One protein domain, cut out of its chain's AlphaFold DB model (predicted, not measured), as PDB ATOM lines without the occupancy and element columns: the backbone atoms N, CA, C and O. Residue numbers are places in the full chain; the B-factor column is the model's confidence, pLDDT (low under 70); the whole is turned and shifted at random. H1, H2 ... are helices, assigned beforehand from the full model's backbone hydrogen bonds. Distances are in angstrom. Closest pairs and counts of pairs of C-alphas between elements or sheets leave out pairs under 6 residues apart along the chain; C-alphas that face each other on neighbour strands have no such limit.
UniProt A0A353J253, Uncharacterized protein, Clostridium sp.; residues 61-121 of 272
ATOM      1  N   LEU A  61     217.692 109.692 269.031       68.12
ATOM      2  CA  LEU A  61     217.772 108.519 268.161       68.12
ATOM      3  C   LEU A  61     216.436 108.283 267.440       68.12
ATOM      4  O   LEU A  61     216.426 108.130 266.219       68.12
ATOM      5  N   GLU A  62     215.312 108.352 268.160       72.25
ATOM      6  CA  GLU A  62     213.965 108.273 267.581       72.25
ATOM      7  C   GLU A  62     213.725 109.379 266.548       72.25
ATOM      8  O   GLU A  62     213.275 109.085 265.441       72.25
ATOM      9  N   ARG A  63     214.108 110.632 266.835       76.56
ATOM     10  CA  ARG A  63     214.002 111.730 265.857       76.56
ATOM     11  C   ARG A  63     214.833 111.480 264.602       76.56
ATOM     12  O   ARG A  63     214.348 111.734 263.505       76.56
ATOM     13  N   ARG A  64     216.051 110.949 264.730       72.81
ATOM     14  CA  ARG A  64     216.901 110.626 263.569       72.81
ATOM     15  C   ARG A  64     216.333 109.468 262.747       72.81
ATOM     16  O   ARG A  64     216.411 109.517 261.521       72.81
ATOM     17  N   ILE A  65     215.725 108.466 263.385       70.06
ATOM     18  CA  ILE A  65     215.031 107.357 262.707       70.06
ATOM     19  C   ILE A  65     213.762 107.863 262.001       70.06
ATOM     20  O   ILE A  65     213.502 107.505 260.850       70.06
ATOM     21  N   GLU A  66     212.993 108.743 262.640       69.19
ATOM     22  CA  GLU A  66     211.788 109.339 262.059       69.19
ATOM     23  C   GLU A  66     212.121 110.289 260.893       69.19
ATOM     24  O   GLU A  66     211.451 110.294 259.863       69.19
ATOM     25  N   GLU A  67     213.193 111.073 260.998       76.44
ATOM     26  CA  GLU A  67     213.671 111.925 259.905       76.44
ATOM     27  C   GLU A  67     214.227 111.100 258.739       76.44
ATOM     28  O   GLU A  67     213.929 111.398 257.580       76.44
ATOM     29  N   ALA A  68     214.986 110.038 259.022       73.19
ATOM     30  CA  ALA A  68     215.518 109.149 257.994       73.19
ATOM     31  C   ALA A  68     214.407 108.372 257.269       73.19
ATOM     32  O   ALA A  68     214.449 108.236 256.045       73.19
ATOM     33  N   SER A  69     213.390 107.895 257.992       70.69
ATOM     34  CA  SER A  69     212.221 107.236 257.394       70.69
ATOM     35  C   SER A  69     211.390 108.208 256.554       70.69
ATOM     36  O   SER A  69     211.048 107.872 255.422       70.69
ATOM     37  N   LYS A  70     211.166 109.445 257.022       71.12
ATOM     38  CA  LYS A  70     210.518 110.507 256.231       71.12
ATOM     39  C   LYS A  70     211.264 110.802 254.933       71.12
ATOM     40  O   LYS A  70     210.631 110.866 253.886       71.12
ATOM     41  N   GLN A  71     212.590 110.923 254.979       74.56
ATOM     42  CA  GLN A  71     213.401 111.171 253.780       74.56
ATOM     43  C   GLN A  71     213.316 110.012 252.782       74.56
ATOM     44  O   GLN A  71     213.093 110.245 251.595       74.56
ATOM     45  N   ARG A  72     213.415 108.761 253.252       72.56
ATOM     46  CA  ARG A  72     213.260 107.576 252.391       72.56
ATOM     47  C   ARG A  72     211.868 107.502 251.765       72.56
ATOM     48  O   ARG A  72     211.741 107.196 250.580       72.56
ATOM     49  N   PHE A  73     210.832 107.819 252.539       66.12
ATOM     50  CA  PHE A  73     209.457 107.834 252.057       66.12
ATOM     51  C   PHE A  73     209.231 108.952 251.039       66.12
ATOM     52  O   PHE A  73     208.606 108.721 250.012       66.12
ATOM     53  N   GLU A  74     209.786 110.140 251.268       69.94
ATOM     54  CA  GLU A  74     209.706 111.279 250.350       69.94
ATOM     55  C   GLU A  74     210.462 111.015 249.039       69.94
ATOM     56  O   GLU A  74     209.965 111.335 247.960       69.94
ATOM     57  N   GLU A  75     211.623 110.356 249.088       73.06
ATOM     58  CA  GLU A  75     212.342 109.914 247.888       73.06
ATOM     59  C   GLU A  75     211.553 108.865 247.093       73.06
ATOM     60  O   GLU A  75     211.457 108.963 245.863       73.06
ATOM     61  N   PHE A  76     210.930 107.904 247.780       70.94
ATOM     62  CA  PHE A  76     210.027 106.931 247.166       70.94
ATOM     63  C   PHE A  76     208.807 107.615 246.534       70.94
ATOM     64  O   PHE A  76     208.493 107.383 245.363       70.94
ATOM     65  N   PHE A  77     208.164 108.532 247.260       67.81
ATOM     66  CA  PHE A  77     207.001 109.279 246.789       67.81
ATOM     67  C   PHE A  77     207.346 110.159 245.591       67.81
ATOM     68  O   PHE A  77     206.603 110.205 244.616       67.81
ATOM     69  N   LYS A  78     208.510 110.806 245.602       72.44
ATOM     70  CA  LYS A  78     209.005 111.607 244.482       72.44
ATOM     71  C   LYS A  78     209.333 110.748 243.263       72.44
ATOM     72  O   LYS A  78     209.112 111.190 242.136       72.44
ATOM     73  N   ARG A  79     209.818 109.517 243.453       72.44
ATOM     74  CA  ARG A  79     210.058 108.568 242.356       72.44
ATOM     75  C   ARG A  79     208.752 108.058 241.740       72.44
ATOM     76  O   ARG A  79     208.683 107.931 240.521       72.44
ATOM     77  N   GLN A  80     207.734 107.809 242.563       68.06
ATOM     78  CA  GLN A  80     206.460 107.227 242.132       68.06
ATOM     79  C   GLN A  80     205.443 108.276 241.640       68.06
ATOM     80  O   GLN A  80     204.765 108.068 240.636       68.06
ATOM     81  N   TYR A  81     205.361 109.421 242.320       64.00
ATOM     82  CA  TYR A  81     204.356 110.472 242.126       64.00
ATOM     83  C   TYR A  81     204.949 111.835 241.744       64.00
ATOM     84  O   TYR A  81     204.194 112.773 241.512       64.00
ATOM     85  N   GLY A  82     206.271 111.971 241.584       61.53
ATOM     86  CA  GLY A  82     206.910 113.251 241.230       61.53
ATOM     87  C   GLY A  82     206.535 113.813 239.852       61.53
ATOM     88  O   GLY A  82     206.803 114.981 239.573       61.53
ATOM     89  N   GLY A  83     205.897 113.013 238.990       65.88
ATOM     90  CA  GLY A  83     205.271 113.480 237.745       65.88
ATOM     91  C   GLY A  83     203.829 113.979 237.915       65.88
ATOM     92  O   GLY A  83     203.276 114.571 236.988       65.88
ATOM     93  N   LEU A  84     203.212 113.743 239.075       64.75
ATOM     94  CA  LEU A  84     201.846 114.139 239.390       64.75
ATOM     95  C   LEU A  84     201.863 115.570 239.937       64.75
ATOM     96  O   LEU A  84     202.250 115.838 241.075       64.75
ATOM     97  N   VAL A  85     201.465 116.514 239.090       72.56
ATOM     98  CA  VAL A  85     201.307 117.918 239.468       72.56
ATOM     99  C   VAL A  85     199.840 118.168 239.746       72.56
ATOM    100  O   VAL A  85     198.981 117.855 238.921       72.56
ATOM    101  N   ASN A  86     199.549 118.766 240.894       68.06
ATOM    102  CA  ASN A  86     198.198 119.175 241.207       68.06
ATOM    103  C   ASN A  86     197.749 120.292 240.247       68.06
ATOM    104  O   ASN A  86     198.349 121.366 240.256       68.06
ATOM    105  N   PRO A  87     196.704 120.081 239.423       63.47
ATOM    106  CA  PRO A  87     196.300 121.033 238.393       63.47
ATOM    107  C   PRO A  87     195.691 122.313 238.971       63.47
ATOM    108  O   PRO A  87     195.610 123.311 238.261       63.47
ATOM    109  N   ILE A  88     195.267 122.302 240.239       63.06
ATOM    110  CA  ILE A  88     194.689 123.466 240.916       63.06
ATOM    111  C   ILE A  88     195.768 124.288 241.622       63.06
ATOM    112  O   ILE A  88     195.752 125.515 241.547       63.06
ATOM    113  N   THR A  89     196.715 123.638 242.303       65.81
ATOM    114  CA  THR A  89     197.752 124.342 243.083       65.81
ATOM    115  C   THR A  89     199.066 124.529 242.325       65.81
ATOM    116  O   THR A  89     199.904 125.325 242.746       65.81
ATOM    117  N   GLY A  90     199.266 123.805 241.221       64.88
ATOM    118  CA  GLY A  90     200.495 123.807 240.426       64.88
ATOM    119  C   GLY A  90     201.699 123.177 241.131       64.88
ATOM    120  O   GLY A  90     202.816 123.275 240.623       64.88
ATOM    121  N   LYS A  91     201.504 122.559 242.302       70.75
ATOM    122  CA  LYS A  91     202.571 121.929 243.088       70.75
ATOM    123  C   LYS A  91     202.697 120.449 242.733       70.75
ATOM    124  O   LYS A  91     201.689 119.783 242.496       70.75
ATOM    125  N   ALA A  92     203.931 119.953 242.691       70.12
ATOM    126  CA  ALA A  92     204.196 118.522 242.583       70.12
ATOM    127  C   ALA A  92     203.746 117.826 243.872       70.12
ATOM    128  O   ALA A  92     203.921 118.394 244.944       70.12
ATOM    129  N   VAL A  93     203.165 116.635 243.750       67.00
ATOM    130  CA  VAL A  93     202.766 115.811 244.891       67.00
ATOM    131  C   VAL A  93     203.997 115.060 245.402       67.00
ATOM    132  O   VAL A  93     204.432 114.082 244.796       67.00
ATOM    133  N   GLY A  94     204.595 115.562 246.480       65.38
ATOM    134  CA  GLY A  94     205.813 115.016 247.083       65.38
ATOM    135  C   GLY A  94     205.585 114.191 248.350       65.38
ATOM    136  O   GLY A  94     206.492 113.491 248.779       65.38
ATOM    137  N   ASN A  95     204.393 114.246 248.944       72.38
ATOM    138  CA  ASN A  95     204.066 113.523 250.171       72.38
ATOM    139  C   ASN A  95     202.594 113.076 250.198       72.38
ATOM    140  O   ASN A  95     201.777 113.486 249.369       72.38
ATOM    141  N   GLU A  96     202.253 112.239 251.177       74.81
ATOM    142  CA  GLU A  96     200.904 111.695 251.357       74.81
ATOM    143  C   GLU A  96     199.846 112.789 251.572       74.81
ATOM    144  O   GLU A  96     198.774 112.749 250.965       74.81
ATOM    145  N   ALA A  97     200.161 113.817 252.365       77.62
ATOM    146  CA  ALA A  97     199.251 114.935 252.607       77.62
ATOM    147  C   ALA A  97     198.943 115.716 251.314       77.62
ATOM    148  O   ALA A  97     197.805 116.120 251.071       77.62
ATOM    149  N   GLU A  98     199.938 115.893 250.446       76.00
ATOM    150  CA  GLU A  98     199.795 116.524 249.136       76.00
ATOM    151  C   GLU A  98     199.030 115.642 248.146       76.00
ATOM    152  O   GLU A  98     198.302 116.173 247.305       76.00
ATOM    153  N   LEU A  99     199.132 114.314 248.264       77.50
ATOM    154  CA  LEU A  99     198.331 113.380 247.474       77.50
ATOM    155  C   LEU A  99     196.861 113.435 247.891       77.50
ATOM    156  O   LEU A  99     195.988 113.517 247.028       77.50
ATOM    157  N   ALA A 100     196.577 113.454 249.194       82.31
ATOM    158  CA  ALA A 100     195.217 113.613 249.704       82.31
ATOM    159  C   ALA A 100     194.619 114.958 249.254       82.31
ATOM    160  O   ALA A 100     193.504 115.009 248.732       82.31
ATOM    161  N   ALA A 101     195.400 116.039 249.345       80.62
ATOM    162  CA  ALA A 101     195.005 117.354 248.847       80.62
ATOM    163  C   ALA A 101     194.784 117.370 247.322       80.62
ATOM    164  O   ALA A 101     193.871 118.039 246.838       80.62
ATOM    165  N   TYR A 102     195.587 116.635 246.546       80.88
ATOM    166  CA  TYR A 102     195.385 116.447 245.107       80.88
ATOM    167  C   TYR A 102     194.076 115.726 244.791       80.88
ATOM    168  O   TYR A 102     193.297 116.201 243.964       80.88
ATOM    169  N   GLN A 103     193.817 114.602 245.461       84.06
ATOM    170  CA  GLN A 103     192.596 113.822 245.272       84.06
ATOM    171  C   GLN A 103     191.357 114.646 245.625       84.06
ATOM    172  O   GLN A 103     190.396 114.677 244.857       84.06
ATOM    173  N   GLN A 104     191.408 115.378 246.739       84.88
ATOM    174  CA  GLN A 104     190.333 116.273 247.141       84.88
ATOM    175  C   GLN A 104     190.121 117.398 246.118       84.88
ATOM    176  O   GLN A 104     188.992 117.633 245.695       84.88
ATOM    177  N   ALA A 105     191.195 118.045 245.654       82.00
ATOM    178  CA  ALA A 105     191.117 119.091 244.636       82.00
ATOM    179  C   ALA A 105     190.499 118.580 243.321       82.00
ATOM    180  O   ALA A 105     189.697 119.277 242.700       82.00
ATOM    181  N   MET A 106     190.825 117.353 242.906       82.81
ATOM    182  CA  MET A 106     190.217 116.714 241.736       82.81
ATOM    183  C   MET A 106     188.734 116.396 241.954       82.81
ATOM    184  O   MET A 106     187.920 116.679 241.075       82.81
ATOM    185  N   ALA A 107     188.361 115.877 243.125       86.25
ATOM    186  CA  ALA A 107     186.966 115.621 243.474       86.25
ATOM    187  C   ALA A 107     186.135 116.917 243.498       86.25
ATOM    188  O   ALA A 107     185.021 116.953 242.973       86.25
ATOM    189  N   GLU A 108     186.689 118.005 244.036       84.94
ATOM    190  CA  GLU A 108     186.069 119.333 244.019       84.94
ATOM    191  C   GLU A 108     185.963 119.900 242.596       84.94
ATOM    192  O   GLU A 108     184.934 120.473 242.233       84.94
ATOM    193  N   ALA A 109     186.986 119.712 241.756       83.69
ATOM    194  CA  ALA A 109     186.951 120.111 240.351       83.69
ATOM    195  C   ALA A 109     185.857 119.368 239.576       83.69
ATOM    196  O   ALA A 109     185.104 119.983 238.818       83.69
ATOM    197  N   GLU A 110     185.745 118.054 239.775       84.88
ATOM    198  CA  GLU A 110     184.691 117.240 239.177       84.88
ATOM    199  C   GLU A 110     183.310 117.636 239.681       84.88
ATOM    200  O   GLU A 110     182.379 117.745 238.883       84.88
ATOM    201  N   TYR A 111     183.167 117.877 240.983       81.75
ATOM    202  CA  TYR A 111     181.927 118.368 241.570       81.75
ATOM    203  C   TYR A 111     181.516 119.699 240.935       81.75
ATOM    204  O   TYR A 111     180.412 119.811 240.405       81.75
ATOM    205  N   ASN A 112     182.427 120.673 240.888       82.19
ATOM    206  CA  ASN A 112     182.178 121.976 240.274       82.19
ATOM    207  C   ASN A 112     181.838 121.854 238.790       82.19
ATOM    208  O   ASN A 112     180.933 122.537 238.314       82.19
ATOM    209  N   ARG A 113     182.511 120.957 238.061       84.75
ATOM    210  CA  ARG A 113     182.200 120.681 236.659       84.75
ATOM    211  C   ARG A 113     180.803 120.086 236.501       84.75
ATOM    212  O   ARG A 113     180.046 120.568 235.672       84.75
ATOM    213  N   ARG A 114     180.421 119.103 237.322       83.25
ATOM    214  CA  ARG A 114     179.075 118.502 237.299       83.25
ATOM    215  C   ARG A 114     177.991 119.519 237.652       83.25
ATOM    216  O   ARG A 114     176.939 119.520 237.020       83.25
ATOM    217  N   VAL A 115     178.237 120.390 238.630       82.81
ATOM    218  CA  VAL A 115     177.309 121.471 238.996       82.81
ATOM    219  C   VAL A 115     177.199 122.484 237.853       82.81
ATOM    220  O   VAL A 115     176.085 122.827 237.462       82.81
ATOM    221  N   ALA A 116     178.313 122.892 237.244       82.06
ATOM    222  CA  ALA A 116     178.302 123.776 236.078       82.06
ATOM    223  C   ALA A 116     177.557 123.153 234.879       82.06
ATOM    224  O   ALA A 116     176.708 123.809 234.277       82.06
ATOM    225  N   ASP A 117     177.809 121.873 234.582       86.62
ATOM    226  CA  ASP A 117     177.170 121.120 233.493       86.62
ATOM    227  C   ASP A 117     175.667 120.891 233.746       86.62
ATOM    228  O   ASP A 117     174.881 120.776 232.806       86.62
ATOM    229  N   SER A 118     175.239 120.862 235.013       82.31
ATOM    230  CA  SER A 118     173.830 120.707 235.394       82.31
ATOM    231  C   SER A 118     172.977 121.963 235.166       82.31
ATOM    232  O   SER A 118     171.752 121.896 235.266       82.31
ATOM    233  N   GLY A 119     173.602 123.108 234.855       80.31
ATOM    234  CA  GLY A 119     172.917 124.377 234.601       80.31
ATOM    235  C   GLY A 119     172.319 125.048 235.844       80.31
ATOM    236  O   GLY A 119     171.635 126.064 235.714       80.31
ATOM    237  N   PHE A 120     172.563 124.507 237.041       79.88
ATOM    238  CA  PHE A 120     172.179 125.129 238.308       79.88
ATOM    239  C   PHE A 120     173.237 126.139 238.762       79.88
ATOM    240  O   PHE A 120     174.435 125.888 238.653       79.88
ATOM    241  N   ASP A 121     172.801 127.274 239.318       82.19
ATOM    242  CA  ASP A 121     173.716 128.228 239.953       82.19
ATOM    243  C   ASP A 121     174.298 127.597 241.238       82.19
ATOM    244  O   ASP A 121     173.526 127.264 242.151       82.19
TER     245      ASP A 121
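What this domain is: This is residues 61 to 121 of the 272 residues of an uncharacterized protein of Clostridium sp. (UniProt A0A353J253). Two long helices, H1 and then H2, follow one another in a crooked rod, with the loop of residues 82 to 95 folding back at the joint between them. Residues 61 to 69 of H1 and residues 110 to 121 stick out at opposite ends. The printed part has 61 residues, is all helix with no named strand, and is extended, with a radius of gyration of the C-alphas of 16.4 A and spans of 58 by 22 by 14 A.

How they stand to each other: H1, residues 61 to 81, and H2, residues 96 to 117, are close but not clearly touching; their closest C-alphas, of Phe 77 and Glu 96, are 8.0 A apart. They run the same way at a steep tilt of 40 degrees. In H1 and H2 every O i to N i+4 pair is within hydrogen-bond range.

Where its parts are: H1 is 29.4 A long from C-alpha 61 at (217.772, 108.519, 268.161). H2 is 31.2 A long and ends with C-alpha 117 at (177.170, 121.120, 233.493).

The domain as a whole: The C-alphas farthest apart, of Leu 61 and Gly 119, are 58.2 A apart. The printed part has no cut. The link from H1 to H2, 14 residues, is long. Mean pLDDT of the printed part is 74.7; residues 80 to 84 and 86 to 90 are among those under 70.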